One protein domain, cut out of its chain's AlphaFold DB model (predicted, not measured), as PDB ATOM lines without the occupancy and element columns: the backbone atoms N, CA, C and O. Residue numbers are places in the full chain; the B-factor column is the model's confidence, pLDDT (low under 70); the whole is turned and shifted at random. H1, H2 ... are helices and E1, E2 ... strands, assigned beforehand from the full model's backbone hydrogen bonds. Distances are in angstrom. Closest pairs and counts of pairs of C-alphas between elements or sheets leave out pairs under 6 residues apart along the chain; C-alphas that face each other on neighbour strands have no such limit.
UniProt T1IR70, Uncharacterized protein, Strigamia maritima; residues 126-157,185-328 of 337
ATOM      1  N   THR A 126      23.180  10.986  86.978       68.38
ATOM      2  CA  THR A 126      24.303  11.205  86.065       68.38
ATOM      3  C   THR A 126      25.656  11.219  86.773       68.38
ATOM      4  O   THR A 126      25.760  11.196  87.999       68.38
ATOM      5  N   ARG A 127      26.729  11.313  85.979       80.06
ATOM      6  CA  ARG A 127      28.099  11.519  86.478       80.06
ATOM      7  C   ARG A 127      28.261  12.845  87.258       80.06
ATOM      8  O   ARG A 127      29.226  12.987  88.003       80.06
ATOM      9  N   THR A 128      27.301  13.748  87.038       81.38
ATOM     10  CA  THR A 128      26.953  15.081  87.548       81.38
ATOM     11  C   THR A 128      25.674  15.302  88.378       81.38
ATOM     12  O   THR A 128      24.726  15.829  87.797       81.38
ATOM     13  N   ASN A 129      25.548  14.963  89.666       80.38
ATOM     14  CA  ASN A 129      24.238  15.150  90.337       80.38
ATOM     15  C   ASN A 129      24.044  16.516  91.021       80.38
ATOM     16  O   ASN A 129      22.920  17.005  91.086       80.38
ATOM     17  N   ILE A 130      25.112  17.143  91.520       85.81
ATOM     18  CA  ILE A 130      25.062  18.472  92.145       85.81
ATOM     19  C   ILE A 130      26.271  19.294  91.720       85.81
ATOM     20  O   ILE A 130      27.407  18.813  91.745       85.81
ATOM     21  N   TRP A 131      26.023  20.557  91.387       91.06
ATOM     22  CA  TRP A 131      27.069  21.562  91.250       91.06
ATOM     23  C   TRP A 131      26.583  22.924  91.737       91.06
ATOM     24  O   TRP A 131      25.387  23.174  91.876       91.06
ATOM     25  N   THR A 132      27.515  23.820  92.017       90.25
ATOM     26  CA  THR A 132      27.233  25.200  92.402       90.25
ATOM     27  C   THR A 132      27.916  26.163  91.461       90.25
ATOM     28  O   THR A 132      28.939  25.820  90.885       90.25
ATOM     29  N   ILE A 133      27.353  27.359  91.302       92.94
ATOM     30  CA  ILE A 133      27.996  28.489  90.629       92.94
ATOM     31  C   ILE A 133      28.016  29.652  91.611       92.94
ATOM     32  O   ILE A 133      26.966  30.147  92.012       92.94
ATOM     33  N   GLU A 134      29.204  30.059  92.020       91.12
ATOM     34  CA  GLU A 134      29.445  31.105  93.009       91.12
ATOM     35  C   GLU A 134      29.874  32.393  92.307       91.12
ATOM     36  O   GLU A 134      30.584  32.341  91.305       91.12
ATOM     37  N   HIS A 135      29.434  33.538  92.825       92.94
ATOM     38  CA  HIS A 135      29.777  34.873  92.342       92.94
ATOM     39  C   HIS A 135      30.749  35.527  93.329       92.94
ATOM     40  O   HIS A 135      30.352  35.958  94.418       92.94
ATOM     41  N   ILE A 136      32.032  35.562  92.966       93.25
ATOM     42  CA  ILE A 136      33.115  35.995  93.849       93.25
ATOM     43  C   ILE A 136      33.627  37.373  93.427       93.25
ATOM     44  O   ILE A 136      33.950  37.598  92.263       93.25
ATOM     45  N   THR A 137      33.734  38.282  94.386       94.50
ATOM     46  CA  THR A 137      34.279  39.635  94.230       94.50
ATOM     47  C   THR A 137      35.377  39.870  95.262       94.50
ATOM     48  O   THR A 137      35.552  39.076  96.192       94.50
ATOM     49  N   ARG A 138      36.111  40.984  95.145       94.19
ATOM     50  CA  ARG A 138      37.133  41.359  96.136       94.19
ATOM     51  C   ARG A 138      36.549  41.462  97.553       94.19
ATOM     52  O   ARG A 138      37.228  41.136  98.521       94.19
ATOM     53  N   GLU A 139      35.290  41.869  97.686       90.38
ATOM     54  CA  GLU A 139      34.615  42.065  98.973       90.38
ATOM     55  C   GLU A 139      34.228  40.748  99.659       90.38
ATOM     56  O   GLU A 139      34.142  40.708 100.886       90.38
ATOM     57  N   ASN A 140      33.984  39.674  98.897       87.50
ATOM     58  CA  ASN A 140      33.487  38.406  99.440       87.50
ATOM     59  C   ASN A 140      34.470  37.224  99.302       87.50
ATOM     60  O   ASN A 140      34.179  36.132  99.797       87.50
ATOM     61  N   VAL A 141      35.641  37.419  98.682       87.69
ATOM     62  CA  VAL A 141      36.606  36.337  98.407       87.69
ATOM     63  C   VAL A 141      37.159  35.659  99.662       87.69
ATOM     64  O   VAL A 141      37.470  34.467  99.644       87.69
ATOM     65  N   ASP A 142      37.220  36.367 100.787       80.75
ATOM     66  CA  ASP A 142      37.631  35.771 102.062       80.75
ATOM     67  C   ASP A 142      36.522  34.874 102.661       80.75
ATOM     68  O   ASP A 142      36.801  33.953 103.423       80.75
ATOM     69  N   HIS A 143      35.256  35.060 102.263       75.44
ATOM     70  CA  HIS A 143      34.147  34.168 102.634       75.44
ATOM     71  C   HIS A 143      34.082  32.909 101.751       75.44
ATOM     72  O   HIS A 143      33.438  31.923 102.117       75.44
ATOM     73  N   TYR A 144      34.728  32.936 100.583       73.31
ATOM     74  CA  TYR A 144      34.781  31.817  99.642       73.31
ATOM     75  C   TYR A 144      35.692  30.672 100.110       73.31
ATOM     76  O   TYR A 144      35.360  29.515  99.858       73.31
ATOM     77  N   GLU A 145      36.760  30.958 100.870       61.66
ATOM     78  CA  GLU A 145      37.746  29.969 101.364       61.66
ATOM     79  C   GLU A 145      37.118  28.720 101.996       61.66
ATOM     80  O   GLU A 145      37.698  27.638 102.027       61.66
ATOM     81  N   HIS A 146      35.917  28.876 102.543       57.09
ATOM     82  CA  HIS A 146      35.269  27.883 103.374       57.09
ATOM     83  C   HIS A 146      34.093  27.167 102.704       57.09
ATOM     84  O   HIS A 146      33.367  26.424 103.372       57.09
ATOM     85  N   ARG A 147      33.885  27.391 101.403       67.06
ATOM     86  CA  ARG A 147      32.790  26.803 100.631       67.06
ATOM     87  C   ARG A 147      33.297  25.647  99.775       67.06
ATOM     88  O   ARG A 147      33.703  25.803  98.630       67.06
ATOM     89  N   HIS A 148      33.248  24.449 100.354       68.88
ATOM     90  CA  HIS A 148      33.560  23.196  99.663       68.88
ATOM     91  C   HIS A 148      32.271  22.480  99.270       68.88
ATOM     92  O   HIS A 148      31.916  21.451  99.847       68.88
ATOM     93  N   PHE A 149      31.526  23.057  98.326       68.06
ATOM     94  CA  PHE A 149      30.264  22.476  97.857       68.06
ATOM     95  C   PHE A 149      30.442  21.081  97.251       68.06
ATOM     96  O   PHE A 149      29.541  20.255  97.343       68.06
ATOM     97  N   GLU A 150      31.630  20.782  96.727       65.62
ATOM     98  CA  GLU A 150      32.031  19.447  96.288       65.62
ATOM     99  C   GLU A 150      32.021  18.392  97.407       65.62
ATOM    100  O   GLU A 150      32.053  17.206  97.117       65.62
ATOM    101  N   MET A 151      31.961  18.801  98.677       61.41
ATOM    102  CA  MET A 151      31.884  17.897  99.831       61.41
ATOM    103  C   MET A 151      30.447  17.668 100.308       61.41
ATOM    104  O   MET A 151      30.215  16.930 101.271       61.41
ATOM    105  N   LEU A 152      29.463  18.303  99.663       63.78
ATOM    106  CA  LEU A 152      28.060  18.053  99.943       63.78
ATOM    107  C   LEU A 152      27.648  16.736  99.294       63.78
ATOM    108  O   LEU A 152      27.318  16.685  98.114       63.78
ATOM    109  N   HIS A 153      27.609  15.670 100.088       60.12
ATOM    110  CA  HIS A 153      26.893  14.465  99.700       60.12
ATOM    111  C   HIS A 153      25.393  14.689  99.920       60.12
ATOM    112  O   HIS A 153      24.969  14.775 101.080       60.12
ATOM    113  N   PRO A 154      24.570  14.779  98.858       56.19
ATOM    114  CA  PRO A 154      23.134  14.693  99.040       56.19
ATOM    115  C   PRO A 154      22.835  13.321  99.632       56.19
ATOM    116  O   PRO A 154      23.156  12.285  99.050       56.19
ATOM    117  N   TRP A 155      22.270  13.310 100.834       53.94
ATOM    118  CA  TRP A 155      21.721  12.090 101.398       53.94
ATOM    119  C   TRP A 155      20.497  11.704 100.570       53.94
ATOM    120  O   TRP A 155      19.415  12.249 100.773       53.94
ATOM    121  N   TYR A 156      20.670  10.755  99.650       51.41
ATOM    122  CA  TYR A 156      19.559   9.986  99.101       51.41
ATOM    123  C   TYR A 156      19.099   9.027 100.195       51.41
ATOM    124  O   TYR A 156      19.539   7.881 100.275       51.41
ATOM    125  N   GLY A 157      18.274   9.534 101.109       46.53
ATOM    126  CA  GLY A 157      17.599   8.699 102.088       46.53
ATOM    127  C   GLY A 157      16.633   7.772 101.362       46.53
ATOM    128  O   GLY A 157      15.481   8.126 101.133       46.53
ATOM    129  N   GLU A 185      45.966  25.081 107.215       48.75
ATOM    130  CA  GLU A 185      47.266  25.628 106.748       48.75
ATOM    131  C   GLU A 185      48.060  24.665 105.833       48.75
ATOM    132  O   GLU A 185      49.168  24.978 105.399       48.75
ATOM    133  N   CYS A 186      47.534  23.478 105.513       49.12
ATOM    134  CA  CYS A 186      48.213  22.531 104.621       49.12
ATOM    135  C   CYS A 186      48.144  23.001 103.160       49.12
ATOM    136  O   CYS A 186      47.087  23.418 102.704       49.12
ATOM    137  N   SER A 187      49.220  22.879 102.377       55.28
ATOM    138  CA  SER A 187      49.192  23.157 100.930       55.28
ATOM    139  C   SER A 187      48.413  22.087 100.167       55.28
ATOM    140  O   SER A 187      48.981  21.173  99.579       55.28
ATOM    141  N   SER A 188      47.094  22.190 100.230       75.62
ATOM    142  CA  SER A 188      46.138  21.379  99.493       75.62
ATOM    143  C   SER A 188      45.746  22.089  98.195       75.62
ATOM    144  O   SER A 188      45.917  23.307  98.066       75.62
ATOM    145  N   PHE A 189      45.200  21.342  97.230       84.12
ATOM    146  CA  PHE A 189      44.614  21.948  96.032       84.12
ATOM    147  C   PHE A 189      43.617  23.068  96.380       84.12
ATOM    148  O   PHE A 189      43.805  24.165  95.860       84.12
ATOM    149  N   PRO A 190      42.637  22.869  97.293       83.25
ATOM    150  CA  PRO A 190      41.705  23.931  97.671       83.25
ATOM    151  C   PRO A 190      42.375  25.223  98.143       83.25
ATOM    152  O   PRO A 190      41.947  26.301  97.747       83.25
ATOM    153  N   ASN A 191      43.459  25.128  98.916       79.81
ATOM    154  CA  ASN A 191      44.157  26.307  99.431       79.81
ATOM    155  C   ASN A 191      44.873  27.090  98.325       79.81
ATOM    156  O   ASN A 191      44.761  28.313  98.255       79.81
ATOM    157  N   VAL A 192      45.597  26.401  97.437       86.56
ATOM    158  CA  VAL A 192      46.271  27.067  96.307       86.56
ATOM    159  C   VAL A 192      45.250  27.607  95.307       86.56
ATOM    160  O   VAL A 192      45.428  28.704  94.781       86.56
ATOM    161  N   PHE A 193      44.154  26.880  95.094       91.19
ATOM    162  CA  PHE A 193      43.047  27.327  94.262       91.19
ATOM    163  C   PHE A 193      42.380  28.583  94.835       91.19
ATOM    164  O   PHE A 193      42.175  29.544  94.104       91.19
ATOM    165  N   HIS A 194      42.112  28.642  96.143       89.31
ATOM    166  CA  HIS A 194      41.554  29.838  96.785       89.31
ATOM    167  C   HIS A 194      42.472  31.053  96.653       89.31
ATOM    168  O   HIS A 194      42.015  32.126  96.263       89.31
ATOM    169  N   GLN A 195      43.771  30.891  96.899       89.56
ATOM    170  CA  GLN A 195      44.738  31.970  96.684       89.56
ATOM    171  C   GLN A 195      44.756  32.447  95.231       89.56
ATOM    172  O   GLN A 195      44.918  33.640  94.979       89.56
ATOM    173  N   TYR A 196      44.583  31.528  94.280       95.00
ATOM    174  CA  TYR A 196      44.468  31.880  92.875       95.00
ATOM    175  C   TYR A 196      43.187  32.667  92.584       95.00
ATOM    176  O   TYR A 196      43.251  33.697  91.921       95.00
ATOM    177  N   VAL A 197      42.048  32.266  93.151       95.38
ATOM    178  CA  VAL A 197      40.796  33.035  93.062       95.38
ATOM    179  C   VAL A 197      40.973  34.434  93.661       95.38
ATOM    180  O   VAL A 197      40.591  35.407  93.020       95.38
ATOM    181  N   LYS A 198      41.633  34.561  94.820       93.94
ATOM    182  CA  LYS A 198      41.965  35.860  95.429       93.94
ATOM    183  C   LYS A 198      42.837  36.722  94.520       93.94
ATOM    184  O   LYS A 198      42.561  37.902  94.345       93.94
ATOM    185  N   PHE A 199      43.852  36.130  93.895       95.94
ATOM    186  CA  PHE A 199      44.656  36.807  92.879       95.94
ATOM    187  C   PHE A 199      43.798  37.283  91.695       95.94
ATOM    188  O   PHE A 199      43.935  38.423  91.261       95.94
ATOM    189  N   LEU A 200      42.877  36.454  91.196       97.19
ATOM    190  CA  LEU A 200      41.997  36.828  90.090       97.19
ATOM    191  C   LEU A 200      41.014  37.940  90.469       97.19
ATOM    192  O   LEU A 200      40.786  38.820  89.646       97.19
ATOM    193  N   THR A 201      40.487  37.975  91.696       96.62
ATOM    194  CA  THR A 201      39.608  39.075  92.147       96.62
ATOM    195  C   THR A 201      40.319  40.426  92.240       96.62
ATOM    196  O   THR A 201      39.665  41.464  92.298       96.62
ATOM    197  N   GLU A 202      41.656  40.448  92.223       96.62
ATOM    198  CA  GLU A 202      42.413  41.696  92.097       96.62
ATOM    199  C   GLU A 202      42.449  42.225  90.653       96.62
ATOM    200  O   GLU A 202      42.616  43.428  90.440       96.62
ATOM    201  N   LEU A 203      42.296  41.333  89.669       96.94
ATOM    202  CA  LEU A 203      42.362  41.630  88.235       96.94
ATOM    203  C   LEU A 203      40.980  41.799  87.597       96.94
ATOM    204  O   LEU A 203      40.811  42.592  86.668       96.94
ATOM    205  N   TYR A 204      40.001  41.043  88.090       97.06
ATOM    206  CA  TYR A 204      38.650  40.957  87.562       97.06
ATOM    207  C   TYR A 204      37.650  41.462  88.608       97.06
ATOM    208  O   TYR A 204      37.722  41.021  89.754       97.06
ATOM    209  N   PRO A 205      36.684  42.324  88.231       95.56
ATOM    210  CA  PRO A 205      35.642  42.777  89.158       95.56
ATOM    211  C   PRO A 205      34.837  41.614  89.748       95.56
ATOM    212  O   PRO A 205      34.458  41.637  90.917       95.56
ATOM    213  N   VAL A 206      34.604  40.591  88.921       95.25
ATOM    214  CA  VAL A 206      33.828  39.401  89.257       95.25
ATOM    215  C   VAL A 206      34.541  38.156  88.732       95.25
ATOM    216  O   VAL A 206      34.996  38.108  87.585       95.25
ATOM    217  N   VAL A 207      34.595  37.130  89.575       96.69
ATOM    218  CA  VAL A 207      35.086  35.787  89.271       96.69
ATOM    219  C   VAL A 207      33.972  34.793  89.591       96.69
ATOM    220  O   VAL A 207      33.551  34.680  90.739       96.69
ATOM    221  N   TYR A 208      33.504  34.039  88.598       96.44
ATOM    222  CA  TYR A 208      32.554  32.955  88.847       96.44
ATOM    223  C   TYR A 208      33.282  31.643  89.053       96.44
ATOM    224  O   TYR A 208      34.170  31.296  88.270       96.44
ATOM    225  N   ILE A 209      32.851  30.885  90.057       95.56
ATOM    226  CA  ILE A 209      33.387  29.558  90.338       95.56
ATOM    227  C   ILE A 209      32.278  28.523  90.232       95.56
ATOM    228  O   ILE A 209      31.343  28.543  91.026       95.56
ATOM    229  N   CYS A 210      32.389  27.595  89.280       94.81
ATOM    230  CA  CYS A 210      31.519  26.423  89.229       94.81
ATOM    231  C   CYS A 210      32.199  25.230  89.903       94.81
ATOM    232  O   CYS A 210      33.294  24.850  89.497       94.81
ATOM    233  N   SER A 211      31.570  24.637  90.915       93.19
ATOM    234  CA  SER A 211      32.130  23.525  91.695       93.19
ATOM    235  C   SER A 211      31.187  22.331  91.682       93.19
ATOM    236  O   SER A 211      29.989  22.510  91.874       93.19
ATOM    237  N   GLY A 212      31.694  21.109  91.537       90.88
ATOM    238  CA  GLY A 212      30.846  19.917  91.619       90.88
ATOM    239  C   GLY A 212      31.620  18.611  91.756       90.88
ATOM    240  O   GLY A 212      32.848  18.579  91.653       90.88
ATOM    241  N   MET A 213      30.890  17.526  92.011       88.31
ATOM    242  CA  MET A 213      31.442  16.170  92.123       88.31
ATOM    243  C   MET A 213      31.346  15.430  90.795       88.31
ATOM    244  O   MET A 213      30.318  15.521  90.132       88.31
ATOM    245  N   LEU A 214      32.359  14.626  90.466       88.75
ATOM    246  CA  LEU A 214      32.353  13.723  89.316       88.75
ATOM    247  C   LEU A 214      32.353  12.260  89.757       88.75
ATOM    248  O   LEU A 214      33.233  11.789  90.497       88.75
ATOM    249  N   TYR A 215      31.438  11.500  89.172       87.25
ATOM    250  CA  TYR A 215      31.410  10.047  89.257       87.25
ATOM    251  C   TYR A 215      31.854   9.441  87.926       87.25
ATOM    252  O   TYR A 215      31.039   9.053  87.090       87.25
ATOM    253  N   ILE A 216      33.171   9.373  87.726       85.44
ATOM    254  CA  ILE A 216      33.779   8.804  86.526       85.44
ATOM    255  C   ILE A 216      33.867   7.285  86.713       85.44
ATOM    256  O   ILE A 216      34.587   6.815  87.604       85.44
ATOM    257  N   PRO A 217      33.133   6.489  85.918       78.25
ATOM    258  CA  PRO A 217      33.218   5.042  86.001       78.25
ATOM    259  C   PRO A 217      34.597   4.573  85.527       78.25
ATOM    260  O   PRO A 217      35.073   4.971  84.464       78.25
ATOM    261  N   LYS A 218      35.242   3.697  86.305       80.12
ATOM    262  CA  LYS A 218      36.436   2.988  85.835       80.12
ATOM    263  C   LYS A 218      36.013   1.961  84.776       80.12
ATOM    264  O   LYS A 218      35.009   1.282  85.007       80.12
ATOM    265  N   PRO A 219      36.743   1.828  83.656       79.56
ATOM    266  CA  PRO A 219      36.491   0.757  82.701       79.56
ATOM    267  C   PRO A 219      36.564  -0.611  83.388       79.56
ATOM    268  O   PRO A 219      37.388  -0.831  84.279       79.56
ATOM    269  N   ASN A 220      35.702  -1.528  82.966       80.81
ATOM    270  CA  ASN A 220      35.770  -2.938  83.322       80.81
ATOM    271  C   ASN A 220      37.072  -3.567  82.788       80.81
ATOM    272  O   ASN A 220      37.779  -2.982  81.967       80.81
ATOM    273  N   LYS A 221      37.383  -4.796  83.223       87.69
ATOM    274  CA  LYS A 221      38.575  -5.535  82.754       87.69
ATOM    275  C   LYS A 221      38.600  -5.744  81.233       87.69
ATOM    276  O   LYS A 221      39.674  -5.870  80.662       87.69
ATOM    277  N   ASP A 222      37.433  -5.777  80.598       88.06
ATOM    278  CA  ASP A 222      37.250  -5.900  79.147       88.06
ATOM    279  C   ASP A 222      37.295  -4.544  78.409       88.06
ATOM    280  O   ASP A 222      37.087  -4.490  77.201       88.06
ATOM    281  N   GLY A 223      37.547  -3.442  79.125       80.38
ATOM    282  CA  GLY A 223      37.558  -2.083  78.583       80.38
ATOM    283  C   GLY A 223      36.172  -1.454  78.418       80.38
ATOM    284  O   GLY A 223      36.083  -0.286  78.037       80.38
ATOM    285  N   THR A 224      35.086  -2.170  78.725       80.88
ATOM    286  CA  THR A 224      33.732  -1.611  78.645       80.88
ATOM    287  C   THR A 224      33.478  -0.633  79.789       80.88
ATOM    288  O   THR A 224      33.946  -0.817  80.911       80.88
ATOM    289  N   ILE A 225      32.722   0.432  79.527       72.00
ATOM    290  CA  ILE A 225      32.281   1.339  80.590       72.00
ATOM    291  C   ILE A 225      31.108   0.661  81.315       72.00
ATOM    292  O   ILE A 225      30.153   0.265  80.641       72.00
ATOM    293  N   PRO A 226      31.141   0.532  82.656       72.69
ATOM    294  CA  PRO A 226      30.000   0.059  83.427       72.69
ATOM    295  C   PRO A 226      28.711   0.769  82.997       72.69
ATOM    296  O   PRO A 226      28.635   1.998  83.038       72.69
ATOM    297  N   LYS A 227      27.709  -0.013  82.572       65.06
ATOM    298  CA  LYS A 227      26.377   0.507  82.213       65.06
ATOM    299  C   LYS A 227      25.645   1.069  83.431       65.06
ATOM    300  O   LYS A 227      24.827   1.973  83.282       65.06
ATOM    301  N   ASP A 228      25.965   0.556  84.616       59.88
ATOM    302  CA  ASP A 228      25.341   0.981  85.859       59.88
ATOM    303  C   ASP A 228      25.867   2.357  86.265       59.88
ATOM    304  O   ASP A 228      27.034   2.532  86.647       59.88
ATOM    305  N   MET A 229      24.964   3.333  86.196       56.94
ATOM    306  CA  MET A 229      25.167   4.647  86.789       56.94
ATOM    307  C   MET A 229      25.448   4.493  88.288       56.94
ATOM    308  O   MET A 229      24.998   3.525  88.912       56.94
ATOM    309  N   PRO A 230      26.250   5.389  88.878       56.09
ATOM    310  CA  PRO A 230      26.635   5.241  90.263       56.09
ATOM    311  C   PRO A 230      25.384   5.262  91.134       56.09
ATOM    312  O   PRO A 230      24.694   6.272  91.219       56.09
ATOM    313  N   GLY A 231      25.084   4.131  91.776       55.22
ATOM    314  CA  GLY A 231      24.100   4.111  92.845       55.22
ATOM    315  C   GLY A 231      24.494   5.114  93.941       55.22
ATOM    316  O   GLY A 231      25.672   5.472  94.049       55.22
ATOM    317  N   PRO A 232      23.545   5.533  94.791       50.16
ATOM    318  CA  PRO A 232      23.734   6.584  95.801       50.16
ATOM    319  C   PRO A 232      24.848   6.307  96.826       50.16
ATOM    320  O   PRO A 232      25.211   7.184  97.605       50.16
ATOM    321  N   THR A 233      25.412   5.099  96.825       52.31
ATOM    322  CA  THR A 233      26.489   4.641  97.707       52.31
ATOM    323  C   THR A 233      27.895   4.776  97.114       52.31
ATOM    324  O   THR A 233      28.872   4.569  97.836       52.31
ATOM    325  N   LYS A 234      28.054   5.103  95.822       63.12
ATOM    326  CA  LYS A 234      29.392   5.252  95.226       63.12
ATOM    327  C   LYS A 234      30.034   6.569  95.660       63.12
ATOM    328  O   LYS A 234      29.464   7.643  95.506       63.12
ATOM    329  N   MET A 235      31.262   6.476  96.168       65.88
ATOM    330  CA  MET A 235      32.090   7.641  96.478       65.88
ATOM    331  C   MET A 235      32.433   8.419  95.201       65.88
ATOM    332  O   MET A 235      32.650   7.824  94.142       65.88
ATOM    333  N   MET A 236      32.505   9.749  95.314       76.12
ATOM    334  CA  MET A 236      32.996  10.611  94.237       76.12
ATOM    335  C   MET A 236      34.393  10.161  93.799       76.12
ATOM    336  O   MET A 236      35.258   9.862  94.623       76.12
ATOM    337  N   SER A 237      34.612  10.107  92.489       84.19
ATOM    338  CA  SER A 237      35.921   9.744  91.936       84.19
ATOM    339  C   SER A 237      36.851  10.951  91.862       84.19
ATOM    340  O   SER A 237      38.054  10.813  92.043       84.19
ATOM    341  N   HIS A 238      36.275  12.116  91.570       90.12
ATOM    342  CA  HIS A 238      36.941  13.394  91.371       90.12
ATOM    343  C   HIS A 238      35.964  14.499  91.777       90.12
ATOM    344  O   HIS A 238      34.759  14.271  91.885       90.12
ATOM    345  N   PHE A 239      36.470  15.707  91.954       90.94
ATOM    346  CA  PHE A 239      35.677  16.925  91.880       90.94
ATOM    347  C   PHE A 239      36.215  17.802  90.758       90.94
ATOM    348  O   PHE A 239      37.317  17.586  90.244       90.94
ATOM    349  N   PHE A 240      35.430  18.801  90.387       94.50
ATOM    350  CA  PHE A 240      35.842  19.800  89.425       94.50
ATOM    351  C   PHE A 240      35.667  21.211  89.965       94.50
ATOM    352  O   PHE A 240      34.844  21.466  90.850       94.50
ATOM    353  N   LYS A 241      36.452  22.125  89.399       95.38
ATOM    354  CA  LYS A 241      36.294  23.570  89.549       95.38
ATOM    355  C   LYS A 241      36.377  24.204  88.163       95.38
ATOM    356  O   LYS A 241      37.259  23.848  87.390       95.38
ATOM    357  N   ILE A 242      35.491  25.137  87.846       97.25
ATOM    358  CA  ILE A 242      35.582  25.975  86.648       97.25
ATOM    359  C   ILE A 242      35.687  27.421  87.097       97.25
ATOM    360  O   ILE A 242      34.882  27.859  87.914       97.25
ATOM    361  N   ILE A 243      36.651  28.149  86.551       97.88
ATOM    362  CA  ILE A 243      36.779  29.594  86.720       97.88
ATOM    363  C   ILE A 243      36.245  30.266  85.467       97.88
ATOM    364  O   ILE A 243      36.651  29.910  84.361       97.88
ATOM    365  N   VAL A 244      35.391  31.269  85.649       97.88
ATOM    366  CA  VAL A 244      34.993  32.183  84.582       97.88
ATOM    367  C   VAL A 244      35.265  33.616  85.012       97.88
ATOM    368  O   VAL A 244      34.763  34.064  86.042       97.88
ATOM    369  N   CYS A 245      36.004  34.358  84.191       97.62
ATOM    370  CA  CYS A 245      36.185  35.798  84.356       97.62
ATOM    371  C   CYS A 245      35.864  36.510  83.042       97.62
ATOM    372  O   CYS A 245      36.253  36.046  81.968       97.62
ATOM    373  N   LYS A 246      35.161  37.640  83.122       96.38
ATOM    374  CA  LYS A 246      34.857  38.486  81.964       96.38
ATOM    375  C   LYS A 246      36.007  39.468  81.738       96.38
ATOM    376  O   LYS A 246      36.365  40.231  82.633       96.38
ATOM    377  N   ASN A 247      36.568  39.463  80.537       95.94
ATOM    378  CA  ASN A 247      37.583  40.419  80.113       95.94
ATOM    379  C   ASN A 247      36.945  41.755  79.703       95.94
ATOM    380  O   ASN A 247      35.771  41.823  79.326       95.94
ATOM    381  N   LYS A 248      37.748  42.828  79.697       94.56
ATOM    382  CA  LYS A 248      37.311  44.176  79.275       94.56
ATOM    383  C   LYS A 248      36.800  44.223  77.828       94.56
ATOM    384  O   LYS A 248      35.936  45.029  77.508       94.56
ATOM    385  N   ASP A 249      37.303  43.348  76.961       95.25
ATOM    386  CA  ASP A 249      36.925  43.236  75.545       95.25
ATOM    387  C   ASP A 249      35.690  42.339  75.304       95.25
ATOM    388  O   ASP A 249      35.412  41.938  74.171       95.25
ATOM    389  N   LYS A 250      34.937  42.010  76.365       93.00
ATOM    390  CA  LYS A 250      33.774  41.105  76.335       93.00
ATOM    391  C   LYS A 250      34.122  39.667  75.908       93.00
ATOM    392  O   LYS A 250      33.241  38.928  75.454       93.00
ATOM    393  N   THR A 251      35.389  39.265  76.019       97.06
ATOM    394  CA  THR A 251      35.811  37.859  75.963       97.06
ATOM    395  C   THR A 251      35.895  37.266  77.370       97.06
ATOM    396  O   THR A 251      35.606  37.949  78.353       97.06
ATOM    397  N   PHE A 252      36.229  35.981  77.476       97.75
ATOM    398  CA  PHE A 252      36.259  35.274  78.751       97.75
ATOM    399  C   PHE A 252      37.562  34.507  78.957       97.75
ATOM    400  O   PHE A 252      38.072  33.840  78.048       97.75
ATOM    401  N   ARG A 253      38.017  34.526  80.207       98.19
ATOM    402  CA  ARG A 253      38.864  33.491  80.791       98.19
ATOM    403  C   ARG A 253      37.963  32.361  81.279       98.19
ATOM    404  O   ARG A 253      37.003  32.624  81.999       98.19
ATOM    405  N   PHE A 254      38.242  31.135  80.853       98.06
ATOM    406  CA  PHE A 254      37.460  29.940  81.166       98.06
ATOM    407  C   PHE A 254      38.414  28.774  81.438       98.06
ATOM    408  O   PHE A 254      38.944  28.166  80.509       98.06
ATOM    409  N   GLU A 255      38.649  28.467  82.709       98.25
ATOM    410  CA  GLU A 255      39.611  27.440  83.123       98.25
ATOM    411  C   GLU A 255      38.890  26.281  83.797       98.25
ATOM    412  O   GLU A 255      38.134  26.497  84.743       98.25
ATOM    413  N   CYS A 256      39.148  25.056  83.346       98.12
ATOM    414  CA  CYS A 256      38.556  23.846  83.907       98.12
ATOM    415  C   CYS A 256      39.600  23.042  84.669       98.12
ATOM    416  O   CYS A 256      40.648  22.706  84.125       98.12
ATOM    417  N   TYR A 257      39.271  22.667  85.897       96.88
ATOM    418  CA  TYR A 257      40.110  21.865  86.772       96.88
ATOM    419  C   TYR A 257      39.396  20.574  87.144       96.88
ATOM    420  O   TYR A 257      38.231  20.604  87.542       96.88
ATOM    421  N   LYS A 258      40.110  19.449  87.073       95.00
ATOM    422  CA  LYS A 258      39.638  18.131  87.508       95.00
ATOM    423  C   LYS A 258      40.611  17.555  88.523       95.00
ATOM    424  O   LYS A 258      41.806  17.450  88.258       95.00
ATOM    425  N   VAL A 259      40.106  17.181  89.695       90.12
ATOM    426  CA  VAL A 259      40.943  16.837  90.846       90.12
ATOM    427  C   VAL A 259      40.450  15.554  91.490       90.12
ATOM    428  O   VAL A 259      39.290  15.447  91.881       90.12
ATOM    429  N   ALA A 260      41.332  14.566  91.618       85.88
ATOM    430  CA  ALA A 260      41.049  13.370  92.400       85.88
ATOM    431  C   ALA A 260      41.086  13.711  93.906       85.88
ATOM    432  O   ALA A 260      41.952  14.486  94.320       85.88
ATOM    433  N   PRO A 261      40.223  13.120  94.753       72.25
ATOM    434  CA  PRO A 261      40.176  13.360  96.198       72.25
ATOM    435  C   PRO A 261      41.362  12.736  96.960       72.25
ATOM    436  O   PRO A 261      41.271  12.468  98.155       72.25
ATOM    437  N   GLU A 262      42.483  12.482  96.285       66.88
ATOM    438  CA  GLU A 262      43.682  11.953  96.919       66.88
ATOM    439  C   GLU A 262      44.189  12.919  97.994       66.88
ATOM    440  O   GLU A 262      44.114  14.143  97.858       66.88
ATOM    441  N   CYS A 263      44.758  12.361  99.062       53.47
ATOM    442  CA  CYS A 263      45.534  13.109 100.039       53.47
ATOM    443  C   CYS A 263      46.734  13.748  99.334       53.47
ATOM    444  O   CYS A 263      47.827  13.182  99.333       53.47
ATOM    445  N   VAL A 264      46.560  14.934  98.747       52.91
ATOM    446  CA  VAL A 264      47.654  15.664  98.108       52.91
ATOM    447  C   VAL A 264      48.544  16.269  99.196       52.91
ATOM    448  O   VAL A 264      48.599  17.472  99.398       52.91
ATOM    449  N   HIS A 265      49.275  15.415  99.910       53.38
ATOM    450  CA  HIS A 265      50.415  15.790 100.744       53.38
ATOM    451  C   HIS A 265      51.674  15.887  99.864       53.38
ATOM    452  O   HIS A 265      52.762  15.462 100.254       53.38
ATOM    453  N   LYS A 266      51.536  16.401  98.634       52.72
ATOM    454  CA  LYS A 266      52.686  16.716  97.781       52.72
ATOM    455  C   LYS A 266      53.227  18.078  98.201       52.72
ATOM    456  O   LYS A 266      52.473  18.986  98.529       52.72
ATOM    457  N   LYS A 267      54.553  18.215  98.207       59.06
ATOM    458  CA  LYS A 267      55.240  19.384  98.778       59.06
ATOM    459  C   LYS A 267      55.014  20.694  98.007       59.06
ATOM    460  O   LYS A 267      55.366  21.739  98.538       59.06
ATOM    461  N   ILE A 268      54.447  20.650  96.795       73.56
ATOM    462  CA  ILE A 268      54.107  21.817  95.968       73.56
ATOM    463  C   ILE A 268      52.901  21.448  95.089       73.56
ATOM    464  O   ILE A 268      52.943  20.438  94.385       73.56
ATOM    465  N   ILE A 269      51.840  22.255  95.132       84.06
ATOM    466  CA  ILE A 269      50.691  22.156  94.224       84.06
ATOM    467  C   ILE A 269      50.910  23.154  93.087       84.06
ATOM    468  O   ILE A 269      51.036  24.349  93.345       84.06
ATOM    469  N   ASP A 270      50.927  22.674  91.844       89.12
ATOM    470  CA  ASP A 270      50.823  23.516  90.648       89.12
ATOM    471  C   ASP A 270      49.453  23.270  90.008       89.12
ATOM    472  O   ASP A 270      49.141  22.141  89.623       89.12
ATOM    473  N   LEU A 271      48.631  24.322  89.926       91.94
ATOM    474  CA  LEU A 271      47.271  24.259  89.385       91.94
ATOM    475  C   LEU A 271      47.248  23.784  87.928       91.94
ATOM    476  O   LEU A 271      46.304  23.101  87.532       91.94
ATOM    477  N   LYS A 272      48.314  24.041  87.159       93.75
ATOM    478  CA  LYS A 272      48.417  23.621  85.755       93.75
ATOM    479  C   LYS A 272      48.316  22.108  85.582       93.75
ATOM    480  O   LYS A 272      47.803  21.648  84.569       93.75
ATOM    481  N   ASN A 273      48.740  21.339  86.586       92.25
ATOM    482  CA  ASN A 273      48.678  19.875  86.563       92.25
ATOM    483  C   ASN A 273      47.253  19.315  86.692       92.25
ATOM    484  O   ASN A 273      47.060  18.114  86.541       92.25
ATOM    485  N   TYR A 274      46.276  20.165  87.010       93.94
ATOM    486  CA  TYR A 274      44.874  19.788  87.188       93.94
ATOM    487  C   TYR A 274      43.979  20.343  86.077       93.94
ATOM    488  O   TYR A 274      42.776  20.079  86.091       93.94
ATOM    489  N   LEU A 275      44.542  21.116  85.141       97.06
ATOM    490  CA  LEU A 275      43.799  21.662  84.012       97.06
ATOM    491  C   LEU A 275      43.329  20.540  83.087       97.06
ATOM    492  O   LEU A 275      44.074  19.613  82.770       97.06
ATOM    493  N   VAL A 276      42.091  20.661  82.626       97.50
ATOM    494  CA  VAL A 276      41.484  19.791  81.617       97.50
ATOM    495  C   VAL A 276      40.781  20.637  80.565       97.50
ATOM    496  O   VAL A 276      40.481  21.809  80.795       97.50
ATOM    497  N   LEU A 277      40.493  20.047  79.408       97.31
ATOM    498  CA  LEU A 277      39.665  20.708  78.407       97.31
ATOM    499  C   LEU A 277      38.218  20.815  78.897       97.31
ATOM    500  O   LEU A 277      37.731  19.991  79.679       97.31
ATOM    501  N   ARG A 278      37.507  21.838  78.417       96.44
ATOM    502  CA  ARG A 278      36.087  22.029  78.727       96.44
ATOM    503  C   ARG A 278      35.255  20.855  78.218       96.44
ATOM    504  O   ARG A 278      34.337  20.411  78.900       96.44
ATOM    505  N   GLU A 279      35.589  20.363  77.034       96.06
ATOM    506  CA  GLU A 279      34.925  19.252  76.364       96.06
ATOM    507  C   GLU A 279      35.080  17.961  77.175       96.06
ATOM    508  O   GLU A 279      34.085  17.285  77.439       96.06
ATOM    509  N   ASP A 280      36.297  17.684  77.651       95.62
ATOM    510  CA  ASP A 280      36.593  16.525  78.496       95.62
ATOM    511  C   ASP A 280      35.822  16.593  79.814       95.62
ATOM    512  O   ASP A 280      35.203  15.616  80.234       95.62
ATOM    513  N   LEU A 281      35.811  17.765  80.460       95.81
ATOM    514  CA  LEU A 281      35.101  17.937  81.722       95.81
ATOM    515  C   LEU A 281      33.582  17.786  81.552       95.81
ATOM    516  O   LEU A 281      32.933  17.148  82.377       95.81
ATOM    517  N   ASN A 282      33.015  18.328  80.475       93.62
ATOM    518  CA  ASN A 282      31.598  18.166  80.151       93.62
ATOM    519  C   ASN A 282      31.233  16.696  79.886       93.62
ATOM    520  O   ASN A 282      30.184  16.224  80.331       93.62
ATOM    521  N   ALA A 283      32.098  15.957  79.182       91.12
ATOM    522  CA  ALA A 283      31.918  14.528  78.937       91.12
ATOM    523  C   ALA A 283      31.998  13.708  80.238       91.12
ATOM    524  O   ALA A 283      31.200  12.787  80.453       91.12
ATOM    525  N   ASP A 284      32.914  14.070  81.137       91.25
ATOM    526  CA  ASP A 284      33.028  13.465  82.464       91.25
ATOM    527  C   ASP A 284      31.821  13.789  83.349       91.25
ATOM    528  O   ASP A 284      31.348  12.906  84.057       91.25
ATOM    529  N   ALA A 285      31.284  15.009  83.284       90.38
ATOM    530  CA  ALA A 285      30.116  15.439  84.054       90.38
ATOM    531  C   ALA A 285      28.787  14.902  83.484       90.38
ATOM    532  O   ALA A 285      27.782  14.825  84.192       90.38
ATOM    533  N   GLY A 286      28.756  14.521  82.202       88.25
ATOM    534  CA  GLY A 286      27.523  14.127  81.509       88.25
ATOM    535  C   GLY A 286      26.535  15.288  81.337       88.25
ATOM    536  O   GLY A 286      25.320  15.076  81.250       88.25
ATOM    537  N   VAL A 287      27.043  16.521  81.346       88.12
ATOM    538  CA  VAL A 287      26.280  17.764  81.203       88.12
ATOM    539  C   VAL A 287      27.201  18.846  80.643       88.12
ATOM    540  O   VAL A 287      28.394  18.866  80.934       88.12
ATOM    541  N   ASN A 288      26.664  19.757  79.830       89.94
ATOM    542  CA  ASN A 288      27.431  20.918  79.386       89.94
ATOM    543  C   ASN A 288      27.444  21.964  80.509       89.94
ATOM    544  O   ASN A 288      26.424  22.586  80.787       89.94
ATOM    545  N   LEU A 289      28.574  22.146  81.177       90.69
ATOM    546  CA  LEU A 289      28.722  23.113  82.255       90.69
ATOM    547  C   LEU A 289      28.861  24.530  81.660       90.69
ATOM    548  O   LEU A 289      29.664  24.776  80.754       90.69
ATOM    549  N   ILE A 290      28.051  25.469  82.166       90.75
ATOM    550  CA  ILE A 290      28.028  26.894  81.771       90.75
ATOM    551  C   ILE A 290      27.870  27.084  80.239       90.75
ATOM    552  O   ILE A 290      28.682  27.744  79.582       90.75
ATOM    553  N   PRO A 291      26.826  26.507  79.614       89.62
ATOM    554  CA  PRO A 291      26.715  26.375  78.153       89.62
ATOM    555  C   PRO A 291      26.648  27.707  77.395       89.62
ATOM    556  O   PRO A 291      26.947  27.751  76.206       89.62
ATOM    557  N   ARG A 292      26.247  28.801  78.057       87.19
ATOM    558  CA  ARG A 292      26.006  30.105  77.415       87.19
ATOM    559  C   ARG A 292      27.275  30.860  77.029       87.19
ATOM    560  O   ARG A 292      27.193  31.807  76.252       87.19
ATOM    561  N   ILE A 293      28.438  30.453  77.533       90.88
ATOM    562  CA  ILE A 293      29.712  31.031  77.099       90.88
ATOM    563  C   ILE A 293      30.130  30.335  75.813       90.88
ATOM    564  O   ILE A 293      30.558  29.179  75.831       90.88
ATOM    565  N   ALA A 294      29.987  31.040  74.694       91.06
ATOM    566  CA  ALA A 294      30.370  30.531  73.387       91.06
ATOM    567  C   ALA A 294      31.886  30.281  73.313       91.06
ATOM    568  O   ALA A 294      32.684  31.093  73.781       91.06
ATOM    569  N   VAL A 295      32.286  29.174  72.682       93.25
ATOM    570  CA  VAL A 295      33.696  28.746  72.594       93.25
ATOM    571  C   VAL A 295      34.579  29.823  71.953       93.25
ATOM    572  O   VAL A 295      35.667  30.103  72.438       93.25
ATOM    573  N   ASN A 296      34.088  30.512  70.919       95.38
ATOM    574  CA  ASN A 296      34.825  31.583  70.236       95.38
ATOM    575  C   ASN A 296      35.043  32.852  71.087       95.38
ATOM    576  O   ASN A 296      35.863  33.702  70.721       95.38
ATOM    577  N   LYS A 297      34.313  32.995  72.200       96.69
ATOM    578  CA  LYS A 297      34.476  34.081  73.173       96.69
ATOM    579  C   LYS A 297      35.464  33.734  74.284       96.69
ATOM    580  O   LYS A 297      35.849  34.638  75.016       96.69
ATOM    581  N   VAL A 298      35.900  32.482  74.397       97.38
ATOM    582  CA  VAL A 298      36.945  32.078  75.341       97.38
ATOM    583  C   VAL A 298      38.314  32.396  74.736       97.38
ATOM    584  O   VAL A 298      38.618  31.962  73.625       97.38
ATOM    585  N   LYS A 299      39.133  33.180  75.444       97.81
ATOM    586  CA  LYS A 299      40.485  33.580  75.001       97.81
ATOM    587  C   LYS A 299      41.598  33.082  75.908       97.81
ATOM    588  O   LYS A 299      42.732  32.964  75.459       97.81
ATOM    589  N   GLU A 300      41.274  32.746  77.151       97.88
ATOM    590  CA  GLU A 300      42.240  32.290  78.145       97.88
ATOM    591  C   GLU A 300      41.719  31.014  78.805       97.88
ATOM    592  O   GLU A 300      40.631  31.013  79.377       97.88
ATOM    593  N   THR A 301      42.484  29.927  78.720       97.12
ATOM    594  CA  THR A 301      42.089  28.595  79.226       97.12
ATOM    595  C   THR A 301      43.105  27.980  80.185       97.12
ATOM    596  O   THR A 301      42.936  26.855  80.648       97.12
ATOM    597  N   VAL A 302      44.173  28.717  80.489       96.62
ATOM    598  CA  VAL A 302      45.283  28.276  81.336       96.62
ATOM    599  C   VAL A 302      45.414  29.178  82.553       96.62
ATOM    600  O   VAL A 302      45.114  30.369  82.463       96.62
ATOM    601  N   THR A 303      45.930  28.637  83.659       95.31
ATOM    602  CA  THR A 303      46.244  29.405  84.872       95.31
ATOM    603  C   THR A 303      47.071  30.644  84.523       95.31
ATOM    604  O   THR A 303      48.043  30.554  83.767       95.31
ATOM    605  N   HIS A 304      46.679  31.799  85.062       96.38
ATOM    606  CA  HIS A 304      47.285  33.092  84.771       96.38
ATOM    607  C   HIS A 304      48.809  33.038  84.980       96.38
ATOM    608  O   HIS A 304      49.259  32.596  86.041       96.38
ATOM    609  N   PRO A 305      49.623  33.484  84.004       95.06
ATOM    610  CA  PRO A 305      51.075  33.290  84.033       95.06
ATOM    611  C   PRO A 305      51.764  33.985  85.216       95.06
ATOM    612  O   PRO A 305      52.768  33.481  85.717       95.06
ATOM    613  N   ASP A 306      51.202  35.099  85.693       95.00
ATOM    614  CA  ASP A 306      51.745  35.839  86.840       95.00
ATOM    615  C   ASP A 306      51.400  35.223  88.201       95.00
ATOM    616  O   ASP A 306      51.985  35.607  89.219       95.00
ATOM    617  N   PHE A 307      50.495  34.241  88.251       93.25
ATOM    618  CA  PHE A 307      50.225  33.526  89.491       93.25
ATOM    619  C   PHE A 307      51.361  32.539  89.777       93.25
ATOM    620  O   PHE A 307      51.473  31.482  89.158       93.25
ATOM    621  N   ARG A 308      52.222  32.877  90.742       84.25
ATOM    622  CA  ARG A 308      53.403  32.064  91.093       84.25
ATOM    623  C   ARG A 308      53.150  31.003  92.168       84.25
ATOM    624  O   ARG A 308      54.104  30.364  92.610       84.25
ATOM    625  N   GLY A 309      51.893  30.817  92.585       73.88
ATOM    626  CA  GLY A 309      51.538  30.049  93.779       73.88
ATOM    627  C   GLY A 309      52.121  30.672  95.053       73.88
ATOM    628  O   GLY A 309      53.085  31.440  95.015       73.88
ATOM    629  N   THR A 310      51.569  30.353  96.221       64.44
ATOM    630  CA  THR A 310      52.335  30.605  97.447       64.44
ATOM    631  C   THR A 310      53.390  29.521  97.584       64.44
ATOM    632  O   THR A 310      53.131  28.335  97.364       64.44
ATOM    633  N   LYS A 311      54.609  29.913  97.967       58.19
ATOM    634  CA  LYS A 311      55.547  28.940  98.521       58.19
ATOM    635  C   LYS A 311      54.880  28.404  99.785       58.19
ATOM    636  O   LYS A 311      54.775  29.135 100.765       58.19
ATOM    637  N   ALA A 312      54.397  27.167  99.726       53.16
ATOM    638  CA  ALA A 312      53.977  26.406 100.894       53.16
ATOM    639  C   ALA A 312      54.976  26.651 102.034       53.16
ATOM    640  O   ALA A 312      56.178  26.493 101.788       53.16
ATOM    641  N   ASP A 313      54.532  27.023 103.247       51.44
ATOM    642  CA  ASP A 313      55.461  27.023 104.386       51.44
ATOM    643  C   ASP A 313      56.052  25.604 104.440       51.44
ATOM    644  O   ASP A 313      55.299  24.628 104.558       51.44
ATOM    645  N   PRO A 314      57.384  25.443 104.347       51.31
ATOM    646  CA  PRO A 314      58.019  24.138 104.428       51.31
ATOM    647  C   PRO A 314      57.694  23.393 105.727       51.31
ATOM    648  O   PRO A 314      58.075  22.240 105.855       51.31
ATOM    649  N   ARG A 315      57.033  24.007 106.711       50.00
ATOM    650  CA  ARG A 315      56.571  23.393 107.960       50.00
ATOM    651  C   ARG A 315      55.099  22.971 107.935       50.00
ATOM    652  O   ARG A 315      54.718  22.186 108.798       50.00
ATOM    653  N   ALA A 316      54.304  23.386 106.948       49.62
ATOM    654  CA  ALA A 316      52.870  23.079 106.863       49.62
ATOM    655  C   ALA A 316      52.571  21.566 106.858       49.62
ATOM    656  O   ALA A 316      51.586  21.116 107.431       49.62
ATOM    657  N   HIS A 317      53.470  20.749 106.292       47.31
ATOM    658  CA  HIS A 317      53.342  19.285 106.276       47.31
ATOM    659  C   HIS A 317      53.660  18.599 107.618       47.31
ATOM    660  O   HIS A 317      53.460  17.393 107.746       47.31
ATOM    661  N   ARG A 318      54.211  19.320 108.605       45.94
ATOM    662  CA  ARG A 318      54.638  18.746 109.895       45.94
ATOM    663  C   ARG A 318      53.535  18.737 110.947       45.94
ATOM    664  O   ARG A 318      53.671  18.055 111.960       45.94
ATOM    665  N   PHE A 319      52.441  19.451 110.715       44.69
ATOM    666  CA  PHE A 319      51.294  19.425 111.605       44.69
ATOM    667  C   PHE A 319      50.307  18.368 111.105       44.69
ATOM    668  O   PHE A 319      49.630  18.563 110.097       44.69
ATOM    669  N   LYS A 320      50.198  17.237 111.823       45.06
ATOM    670  CA  LYS A 320      49.004  16.382 111.736       45.06
ATOM    671  C   LYS A 320      47.821  17.256 112.144       45.06
ATOM    672  O   LYS A 320      47.600  17.503 113.327       45.06
ATOM    673  N   HIS A 321      47.115  17.799 111.165       48.19
ATOM    674  CA  HIS A 321      45.975  18.663 111.413       48.19
ATOM    675  C   HIS A 321      44.828  17.814 111.962       48.19
ATOM    676  O   HIS A 321      44.126  17.202 111.186       48.19
ATOM    677  N   ILE A 322      44.611  17.742 113.273       45.06
ATOM    678  CA  ILE A 322      43.489  16.972 113.835       45.06
ATOM    679  C   ILE A 322      42.269  17.895 113.897       45.06
ATOM    680  O   ILE A 322      41.917  18.429 114.947       45.06
ATOM    681  N   CYS A 323      41.634  18.144 112.754       45.75
ATOM    682  CA  CYS A 323      40.316  18.767 112.736       45.75
ATOM    683  C   CYS A 323      39.280  17.670 112.579       45.75
ATOM    684  O   CYS A 323      39.222  17.026 111.537       45.75
ATOM    685  N   MET A 324      38.407  17.497 113.575       42.00
ATOM    686  CA  MET A 324      37.317  16.513 113.502       42.00
ATOM    687  C   MET A 324      36.415  16.695 112.266       42.00
ATOM    688  O   MET A 324      35.727  15.761 111.879       42.00
ATOM    689  N   LYS A 325      36.426  17.879 111.632       42.59
ATOM    690  CA  LYS A 325      35.681  18.173 110.396       42.59
ATOM    691  C   LYS A 325      36.452  17.859 109.106       42.59
ATOM    692  O   LYS A 325      35.826  17.681 108.072       42.59
ATOM    693  N   CYS A 326      37.783  17.790 109.159       44.06
ATOM    694  CA  CYS A 326      38.645  17.355 108.046       44.06
ATOM    695  C   CYS A 326      39.083  15.887 108.188       44.06
ATOM    696  O   CYS A 326      39.624  15.308 107.249       44.06
ATOM    697  N   ALA A 327      38.808  15.270 109.343       41.50
ATOM    698  CA  ALA A 327      39.083  13.874 109.665       41.50
ATOM    699  C   ALA A 327      38.597  12.841 108.623       41.50
ATOM    700  O   ALA A 327      39.326  11.858 108.435       41.50
ATOM    701  N   PRO A 328      37.467  13.040 107.899       45.56
ATOM    702  CA  PRO A 328      37.058  12.119 106.833       45.56
ATOM    703  C   PRO A 328      38.099  11.967 105.714       45.56
ATOM    704  O   PRO A 328      38.125  10.942 105.047       45.56
TER     705      PRO A 328
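AT A GLANCE: This is residues 126 to 157 and 185 to 328 of the 337 residues of an uncharacterized protein of Strigamia maritima (UniProt T1IR70). With little regular structure, the domain is a strongly twisted sheet with H2 over one face, H4 over the other, and long loops around. The 176 printed residues run E1 H1 H2 E2 E3 E4 H3 H4 E5, with 66 in named elements, class mixed; the mixed sheet's order is E1, E2, E3, E4, E5. It is compact, radius of gyration of the C-alphas 17.1 A, spanning 46 by 46 by 32 A.

HOW THE PARTS SIT: E1, residues 130 to 136, is antiparallel to E2, 207 to 214; N 132 and O 211 are 2.8 A apart. E2, E3, 238 to 246, and E4, 252 to 259, form a meander, successive antiparallel neighbours; N 208 and O 244 are 2.8 A apart, as are N 239 and O 259. E5, 298 to 300, is parallel to E4, N 254 and O 300 at 2.8 A. H2, 189 to 203, and H4, 278 to 285, lie on opposite faces, heights 9.1 A and 9.0 A. H1, 141 to 144, touches H2, closest C-alphas Val 141 and Lys 198, 6.1 A. H3, 271 to 274, shares H2's face. Every O i to N i+4 pair is within hydrogen-bond range in H4, 10 of 11 in H2.

IN THESE COORDINATES: E1 begins at C-alpha 130 (25.062, 18.472, 92.145); E5 ends at C-alpha 300 (42.240, 32.290, 78.145). E3 measures 26.9 A, H2 21.3 A.

THE WHOLE: Residues 158 to 184 are cut out, C-alphas 157 and 185 being 34.5 A apart. Links E2 to E3, E4 to H3 and H4 to E5 are long. Residues under pLDDT 70 number 51, among them 310 to 328.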